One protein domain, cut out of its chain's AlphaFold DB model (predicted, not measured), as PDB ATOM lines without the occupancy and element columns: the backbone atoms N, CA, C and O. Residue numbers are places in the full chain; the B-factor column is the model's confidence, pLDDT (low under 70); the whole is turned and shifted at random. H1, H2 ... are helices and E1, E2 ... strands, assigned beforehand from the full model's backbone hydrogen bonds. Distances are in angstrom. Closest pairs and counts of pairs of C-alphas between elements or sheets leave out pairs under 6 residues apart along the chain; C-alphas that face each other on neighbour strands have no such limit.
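What this domain is: This is residues 2 to 18 and 38 to 85 of the 102 residues of an uncharacterized protein of Burkholderia glumae (UniProt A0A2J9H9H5). What is the shape? Helix H2 lies in the middle, with H1 side by side with it and a small ribbon of two strands, E1 and E2, along its other side; H3 lies off towards one end of the long axis and touches no helix. What makes it up? The printed part has 65 residues, with three named helices and two named strands in the order H1, E1, H2, E2, H3; it is mostly helix, and its sheet, E1 next to E2, is parallel. How large is it? It is only just compact, close to loose, with a radius of gyration of the C-alphas of 12.5 A, and elongated, spanning 40 by 25 by 20 A.

How they stand to each other: How do H1, residues 4 to 17, and H2, residues 47 to 59, stand? They touch, closest at the C-alphas of Pro 5 and Gly 48, 4.3 A apart, and run the same way at a shallow tilt of 13 degrees. In H1, H2 and H3, residues 77 to 84, every O i to N i+4 pair is within hydrogen-bond range. How are E1, residues 38 to 40, and E2, residues 63 to 66, joined? They are parallel neighbours at 21 degrees, with N 38 and O 63 within hydrogen-bond range at 2.7 A. E1, H2 and E2 form a strand-helix-strand unit, two parallel neighbour strands with a helix between them in the chain, and its crossover is right-handed. What lies near H2, and what is apart? The closest C-alphas of H2 and E2 are those of Ala 57 and Ala 64, 6.5 A apart. H3 is apart from H1, E1 and H2.

Where its parts are: Where does H1 run? It begins at C-alpha 4 (277.467, 324.731, 378.286) and is 20.1 A long. How long are H2 and E2? H2 measures 17.6 A and E2 10.2 A. Where does H3 end? It ends at C-alpha 84 (287.401, 327.670, 357.444).

The domain as a whole: Is there a cut? Residues 19 to 37 are not printed, and C-alphas 18 and 38 are 21.9 A apart across the cut. Where is confidence low? Residues 2, 68 and 70 to 85 are under 70 in pLDDT.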
ATOM      1  N   ASP A   2     283.892 323.275 380.027       61.34
ATOM      2  CA  ASP A   2     282.686 324.053 379.712       61.34
ATOM      3  C   ASP A   2     281.595 323.179 379.071       61.34
ATOM      4  O   ASP A   2     281.555 323.019 377.857       61.34
ATOM      5  N   ALA A   3     280.707 322.601 379.886       81.31
ATOM      6  CA  ALA A   3     279.597 321.748 379.439       81.31
ATOM      7  C   ALA A   3     278.489 322.524 378.699       81.31
ATOM      8  O   ALA A   3     277.634 321.936 378.041       81.31
ATOM      9  N   TYR A   4     278.516 323.853 378.791       85.81
ATOM     10  CA  TYR A   4     277.467 324.731 378.286       85.81
ATOM     11  C   TYR A   4     277.174 324.582 376.776       85.81
ATOM     12  O   TYR A   4     276.000 324.479 376.424       85.81
ATOM     13  N   PRO A   5     278.162 324.487 375.858       89.12
ATOM     14  CA  PRO A   5     277.882 324.266 374.437       89.12
ATOM     15  C   PRO A   5     277.150 322.945 374.167       89.12
ATOM     16  O   PRO A   5     276.205 322.924 373.382       89.12
ATOM     17  N   ALA A   6     277.539 321.862 374.851       91.50
ATOM     18  CA  ALA A   6     276.879 320.564 374.724       91.50
ATOM     19  C   ALA A   6     275.434 320.618 375.243       91.50
ATOM     20  O   ALA A   6     274.524 320.146 374.570       91.50
ATOM     21  N   GLN A   7     275.208 321.290 376.376       94.56
ATOM     22  CA  GLN A   7     273.868 321.488 376.937       94.56
ATOM     23  C   GLN A   7     272.926 322.221 375.971       94.56
ATOM     24  O   GLN A   7     271.752 321.869 375.885       94.56
ATOM     25  N   ARG A   8     273.415 323.213 375.207       94.06
ATOM     26  CA  ARG A   8     272.583 323.904 374.200       94.06
ATOM     27  C   ARG A   8     272.160 322.984 373.059       94.06
ATOM     28  O   ARG A   8     271.050 323.127 372.560       94.06
ATOM     29  N   ILE A   9     273.023 322.049 372.666       92.81
ATOM     30  CA  ILE A   9     272.705 321.061 371.632       92.81
ATOM     31  C   ILE A   9     271.676 320.060 372.168       92.81
ATOM     32  O   ILE A   9     270.661 319.844 371.512       92.81
ATOM     33  N   SER A  10     271.884 319.515 373.372       96.44
ATOM     34  CA  SER A  10     270.924 318.605 374.013       96.44
ATOM     35  C   SER A  10     269.538 319.236 374.148       96.44
ATOM     36  O   SER A  10     268.557 318.635 373.728       96.44
ATOM     37  N   ALA A  11     269.463 320.486 374.617       95.81
ATOM     38  CA  ALA A  11     268.195 321.205 374.738       95.81
ATOM     39  C   ALA A  11     267.473 321.381 373.387       95.81
ATOM     40  O   ALA A  11     266.248 321.336 373.330       95.81
ATOM     41  N   ALA A  12     268.211 321.572 372.288       96.75
ATOM     42  CA  ALA A  12     267.612 321.669 370.958       96.75
ATOM     43  C   ALA A  12     267.095 320.317 370.445       96.75
ATOM     44  O   ALA A  12     266.053 320.280 369.795       96.75
ATOM     45  N   ILE A  13     267.790 319.216 370.755       97.00
ATOM     46  CA  ILE A  13     267.336 317.852 370.441       97.00
ATOM     47  C   ILE A  13     266.038 317.547 371.192       97.00
ATOM     48  O   ILE A  13     265.078 317.079 370.586       97.00
ATOM     49  N   GLU A  14     265.990 317.850 372.489       97.62
ATOM     50  CA  GLU A  14     264.789 317.675 373.313       97.62
ATOM     51  C   GLU A  14     263.616 318.506 372.775       97.62
ATOM     52  O   GLU A  14     262.516 317.985 372.597       97.62
ATOM     53  N   ALA A  15     263.858 319.779 372.441       95.88
ATOM     54  CA  ALA A  15     262.839 320.654 371.869       95.88
ATOM     55  C   ALA A  15     262.319 320.149 370.515       95.88
ATOM     56  O   ALA A  15     261.114 320.184 370.277       95.88
ATOM     57  N   LEU A  16     263.208 319.659 369.644       95.44
ATOM     58  CA  LEU A  16     262.828 319.052 368.369       95.44
ATOM     59  C   LEU A  16     261.991 317.785 368.581       95.44
ATOM     60  O   LEU A  16     260.984 317.608 367.905       95.44
ATOM     61  N   GLY A  17     262.368 316.932 369.537       96.00
ATOM     62  CA  GLY A  17     261.622 315.713 369.862       96.00
ATOM     63  C   GLY A  17     260.208 315.977 370.386       96.00
ATOM     64  O   GLY A  17     259.324 315.146 370.202       96.00
ATOM     65  N   ALA A  18     259.976 317.138 371.001       95.69
ATOM     66  CA  ALA A  18     258.663 317.565 371.483       95.69
ATOM     67  C   ALA A  18     257.856 318.391 370.457       95.69
ATOM     68  O   ALA A  18     256.725 318.791 370.744       95.69
ATOM     69  N   ALA A  38     269.825 329.756 356.903       91.62
ATOM     70  CA  ALA A  38     269.958 330.699 358.009       91.62
ATOM     71  C   ALA A  38     271.368 331.301 358.031       91.62
ATOM     72  O   ALA A  38     272.354 330.568 358.103       91.62
ATOM     73  N   VAL A  39     271.470 332.630 358.032       90.88
ATOM     74  CA  VAL A  39     272.736 333.332 358.281       90.88
ATOM     75  C   VAL A  39     272.806 333.684 359.764       90.88
ATOM     76  O   VAL A  39     271.933 334.373 360.287       90.88
ATOM     77  N   LEU A  40     273.835 333.189 360.448       87.75
ATOM     78  CA  LEU A  40     274.048 333.368 361.878       87.75
ATOM     79  C   LEU A  40     275.184 334.368 362.098       87.75
ATOM     80  O   LEU A  40     276.334 334.107 361.738       87.75
ATOM     81  N   ILE A  41     274.851 335.501 362.715       85.88
ATOM     82  CA  ILE A  41     275.798 336.555 363.089       85.88
ATOM     83  C   ILE A  41     275.766 336.673 364.618       85.88
ATOM     84  O   ILE A  41     274.986 337.455 365.167       85.88
ATOM     85  N   PRO A  42     276.534 335.844 365.343       79.44
ATOM     86  CA  PRO A  42     276.581 335.904 366.792       79.44
ATOM     87  C   PRO A  42     277.283 337.188 367.231       79.44
ATOM     88  O   PRO A  42     278.325 337.552 366.701       79.44
ATOM     89  N   TRP A  43     276.750 337.842 368.257       75.19
ATOM     90  CA  TRP A  43     277.361 339.033 368.854       75.19
ATOM     91  C   TRP A  43     278.609 338.712 369.703       75.19
ATOM     92  O   TRP A  43     279.327 339.617 370.118       75.19
ATOM     93  N   SER A  44     278.878 337.426 369.961       79.19
ATOM     94  CA  SER A  44     280.040 336.920 370.694       79.19
ATOM     95  C   SER A  44     280.538 335.617 370.075       79.19
ATOM     96  O   SER A  44     279.749 334.712 369.805       79.19
ATOM     97  N   SER A  45     281.857 335.470 369.936       71.12
ATOM     98  CA  SER A  45     282.485 334.234 369.443       71.12
ATOM     99  C   SER A  45     282.666 333.169 370.530       71.12
ATOM    100  O   SER A  45     283.514 332.285 370.417       71.12
ATOM    101  N   ASN A  46     281.886 333.234 371.612       81.50
ATOM    102  CA  ASN A  46     281.822 332.173 372.610       81.50
ATOM    103  C   ASN A  46     281.141 330.927 372.012       81.50
ATOM    104  O   ASN A  46     280.047 331.014 371.451       81.50
ATOM    105  N   ALA A  47     281.761 329.755 372.186       81.88
ATOM    106  CA  ALA A  47     281.245 328.475 371.703       81.88
ATOM    107  C   ALA A  47     279.807 328.201 372.172       81.88
ATOM    108  O   ALA A  47     279.011 327.678 371.403       81.88
ATOM    109  N   GLY A  48     279.437 328.616 373.386       86.00
ATOM    110  CA  GLY A  48     278.065 328.480 373.880       86.00
ATOM    111  C   GLY A  48     277.035 329.241 373.046       86.00
ATOM    112  O   GLY A  48     275.981 328.701 372.716       86.00
ATOM    113  N   PHE A  49     277.355 330.480 372.659       85.06
ATOM    114  CA  PHE A  49     276.477 331.319 371.839       85.06
ATOM    115  C   PHE A  49     276.363 330.797 370.408       85.06
ATOM    116  O   PHE A  49     275.256 330.705 369.877       85.06
ATOM    117  N   ILE A  50     277.490 330.403 369.810       86.56
ATOM    118  CA  ILE A  50     277.516 329.822 368.464       86.56
ATOM    119  C   ILE A  50     276.727 328.509 368.435       86.56
ATOM    120  O   ILE A  50     275.840 328.351 367.599       86.56
ATOM    121  N   CYS A  51     277.003 327.588 369.367       90.75
ATOM    122  CA  CYS A  51     276.301 326.308 369.455       90.75
ATOM    123  C   CYS A  51     274.807 326.496 369.696       90.75
ATOM    124  O   CYS A  51     274.021 325.762 369.114       90.75
ATOM    125  N   ASN A  52     274.405 327.495 370.483       92.50
ATOM    126  CA  ASN A  52     272.995 327.806 370.657       92.50
ATOM    127  C   ASN A  52     272.308 328.182 369.334       92.50
ATOM    128  O   ASN A  52     271.319 327.560 368.963       92.50
ATOM    129  N   MET A  53     272.842 329.173 368.609       92.88
ATOM    130  CA  MET A  53     272.246 329.619 367.343       92.88
ATOM    131  C   MET A  53     272.234 328.501 366.295       92.88
ATOM    132  O   MET A  53     271.242 328.326 365.587       92.88
ATOM    133  N   LEU A  54     273.323 327.729 366.216       93.56
ATOM    134  CA  LEU A  54     273.434 326.606 365.293       93.56
ATOM    135  C   LEU A  54     272.428 325.501 365.628       93.56
ATOM    136  O   LEU A  54     271.720 325.038 364.739       93.56
ATOM    137  N   ALA A  55     272.334 325.105 366.899       95.12
ATOM    138  CA  ALA A  55     271.423 324.054 367.336       95.12
ATOM    139  C   ALA A  55     269.960 324.430 367.063       95.12
ATOM    140  O   ALA A  55     269.204 323.606 366.561       95.12
ATOM    141  N   THR A  56     269.576 325.691 367.291       94.62
ATOM    142  CA  THR A  56     268.235 326.183 366.943       94.62
ATOM    143  C   THR A  56     267.979 326.171 365.435       94.62
ATOM    144  O   THR A  56     266.907 325.749 365.009       94.62
ATOM    145  N   ALA A  57     268.940 326.603 364.611       94.56
ATOM    146  CA  ALA A  57     268.782 326.583 363.156       94.56
ATOM    147  C   ALA A  57     268.607 325.152 362.622       94.56
ATOM    148  O   ALA A  57     267.721 324.910 361.804       94.56
ATOM    149  N   LEU A  58     269.402 324.206 363.130       94.50
ATOM    150  CA  LEU A  58     269.319 322.795 362.756       94.50
ATOM    151  C   LEU A  58     268.023 322.141 363.245       94.50
ATOM    152  O   LEU A  58     267.384 321.435 362.473       94.50
ATOM    153  N   ALA A  59     267.596 322.413 364.483       94.56
ATOM    154  CA  ALA A  59     266.316 321.930 365.004       94.56
ATOM    155  C   ALA A  59     265.128 322.461 364.184       94.56
ATOM    156  O   ALA A  59     264.148 321.758 363.985       94.56
ATOM    157  N   ALA A  60     265.234 323.671 363.632       93.94
ATOM    158  CA  ALA A  60     264.245 324.216 362.703       93.94
ATOM    159  C   ALA A  60     264.363 323.666 361.263       93.94
ATOM    160  O   ALA A  60     263.701 324.189 360.368       93.94
ATOM    161  N   GLY A  61     265.234 322.684 361.003       93.31
ATOM    162  CA  GLY A  61     265.448 322.085 359.680       93.31
ATOM    163  C   GLY A  61     266.188 322.982 358.680       93.31
ATOM    164  O   GLY A  61     266.079 322.777 357.472       93.31
ATOM    165  N   ARG A  62     266.917 324.007 359.143       93.88
ATOM    166  CA  ARG A  62     267.604 324.980 358.276       93.88
ATOM    167  C   ARG A  62     269.049 324.573 358.002       93.88
ATOM    168  O   ARG A  62     269.747 324.061 358.872       93.88
ATOM    169  N   THR A  63     269.542 324.910 356.811       93.75
ATOM    170  CA  THR A  63     270.992 324.932 356.538       93.75
ATOM    171  C   THR A  63     271.581 326.215 357.122       93.75
ATOM    172  O   THR A  63     270.982 327.270 356.950       93.75
ATOM    173  N   ALA A  64     272.728 326.173 357.804       91.00
ATOM    174  CA  ALA A  64     273.283 327.345 358.488       91.00
ATOM    175  C   ALA A  64     274.624 327.814 357.898       91.00
ATOM    176  O   ALA A  64     275.514 327.008 357.636       91.00
ATOM    177  N   VAL A  65     274.787 329.132 357.769       89.75
ATOM    178  CA  VAL A  65     276.057 329.819 357.483       89.75
ATOM    179  C   VAL A  65     276.396 330.689 358.684       89.75
ATOM    180  O   VAL A  65     275.573 331.495 359.106       89.75
ATOM    181  N   VAL A  66     277.596 330.549 359.247       83.69
ATOM    182  CA  VAL A  66     278.000 331.276 360.462       83.69
ATOM    183  C   VAL A  66     279.104 332.272 360.141       83.69
ATOM    184  O   VAL A  66     280.173 331.877 359.679       83.69
ATOM    185  N   LYS A  67     278.871 333.552 360.446       83.00
ATOM    186  CA  LYS A  67     279.897 334.601 360.427       83.00
ATOM    187  C   LYS A  67     280.144 335.093 361.856       83.00
ATOM    188  O   LYS A  67     279.390 335.943 362.324       83.00
ATOM    189  N   PRO A  68     281.151 334.572 362.576       68.75
ATOM    190  CA  PRO A  68     281.446 335.029 363.928       68.75
ATOM    191  C   PRO A  68     281.976 336.470 363.948       68.75
ATOM    192  O   PRO A  68     282.446 336.996 362.934       68.75
ATOM    193  N   VAL A  69     281.902 337.111 365.118       73.31
ATOM    194  CA  VAL A  69     282.598 338.381 365.366       73.31
ATOM    195  C   VAL A  69     284.102 338.148 365.484       73.31
ATOM    196  O   VAL A  69     284.562 337.098 365.932       73.31
ATOM    197  N   GLU A  70     284.882 339.152 365.103       63.66
ATOM    198  CA  GLU A  70     286.346 339.077 365.017       63.66
ATOM    199  C   GLU A  70     287.046 339.152 366.386       63.66
ATOM    200  O   GLU A  70     288.253 339.337 366.452       63.66
ATOM    201  N   THR A  71     286.313 339.029 367.498       56.81
ATOM    202  CA  THR A  71     286.831 339.169 368.870       56.81
ATOM    203  C   THR A  71     286.528 337.921 369.721       56.81
ATOM    204  O   THR A  71     285.465 337.312 369.601       56.81
ATOM    205  N   GLY A  72     287.473 337.489 370.575       61.31
ATOM    206  CA  GLY A  72     287.331 336.333 371.492       61.31
ATOM    207  C   GLY A  72     288.343 335.184 371.293       61.31
ATOM    208  O   GLY A  72     289.250 335.273 370.478       61.31
ATOM    209  N   LYS A  73     288.201 334.059 372.022       57.00
ATOM    210  CA  LYS A  73     289.131 332.891 371.952       57.00
ATOM    211  C   LYS A  73     289.289 332.269 370.552       57.00
ATOM    212  O   LYS A  73     290.267 331.566 370.304       57.00
ATOM    213  N   TRP A  74     288.312 332.486 369.677       53.09
ATOM    214  CA  TRP A  74     288.286 332.003 368.293       53.09
ATOM    215  C   TRP A  74     288.554 333.117 367.270       53.09
ATOM    216  O   TRP A  74     288.439 332.874 366.076       53.09
ATOM    217  N   ALA A  75     288.922 334.313 367.740       52.62
ATOM    218  CA  ALA A  75     289.330 335.438 366.905       52.62
ATOM    219  C   ALA A  75     290.749 335.311 366.354       52.62
ATOM    220  O   ALA A  75     291.114 336.086 365.476       52.62
ATOM    221  N   ASP A  76     291.544 334.361 366.864       59.44
ATOM    222  CA  ASP A  76     292.837 334.029 366.274       59.44
ATOM    223  C   ASP A  76     292.629 333.707 364.780       59.44
ATOM    224  O   ASP A  76     291.990 332.690 364.460       59.44
ATOM    225  N   PRO A  77     293.150 334.549 363.865       59.16
ATOM    226  CA  PRO A  77     292.969 334.379 362.433       59.16
ATOM    227  C   PRO A  77     293.487 333.029 361.950       59.16
ATOM    228  O   PRO A  77     292.910 332.472 361.022       59.16
ATOM    229  N   ASP A  78     294.519 332.462 362.575       61.66
ATOM    230  CA  ASP A  78     295.090 331.176 362.176       61.66
ATOM    231  C   ASP A  78     294.228 330.003 362.638       61.66
ATOM    232  O   ASP A  78     294.074 329.006 361.922       61.66
ATOM    233  N   ARG A  79     293.590 330.128 363.803       61.84
ATOM    234  CA  ARG A  79     292.619 329.149 364.303       61.84
ATOM    235  C   ARG A  79     291.321 329.189 363.500       61.84
ATOM    236  O   ARG A  79     290.815 328.129 363.128       61.84
ATOM    237  N   TRP A  80     290.833 330.386 363.171       55.56
ATOM    238  CA  TRP A  80     289.691 330.591 362.277       55.56
ATOM    239  C   TRP A  80     289.985 330.088 360.862       55.56
ATOM    240  O   TRP A  80     289.196 329.323 360.305       55.56
ATOM    241  N   ARG A  81     291.153 330.423 360.295       57.59
ATOM    242  CA  ARG A  81     291.599 329.920 358.985       57.59
ATOM    243  C   ARG A  81     291.679 328.400 358.981       57.59
ATOM    244  O   ARG A  81     291.246 327.796 358.014       57.59
ATOM    245  N   ARG A  82     292.165 327.750 360.041       62.16
ATOM    246  CA  ARG A  82     292.221 326.277 360.119       62.16
ATOM    247  C   ARG A  82     290.835 325.621 360.131       62.16
ATOM    248  O   ARG A  82     290.690 324.519 359.614       62.16
ATOM    249  N   TRP A  83     289.838 326.299 360.698       51.00
ATOM    250  CA  TRP A  83     288.438 325.861 360.717       51.00
ATOM    251  C   TRP A  83     287.699 326.137 359.395       51.00
ATOM    252  O   TRP A  83     286.824 325.365 359.017       51.00
ATOM    253  N   THR A  84     288.057 327.215 358.689       51.09
ATOM    254  CA  THR A  84     287.401 327.670 357.444       51.09
ATOM    255  C   THR A  84     288.126 327.295 356.152       51.09
ATOM    256  O   THR A  84     287.545 327.415 355.073       51.09
ATOM    257  N   ARG A  85     289.376 326.810 356.218       41.50
ATOM    258  CA  ARG A  85     290.057 326.164 355.082       41.50
ATOM    259  C   ARG A  85     289.208 324.980 354.601       41.50
ATOM    260  O   ARG A  85     288.573 324.306 355.414       41.50
TER     261      ARG A  85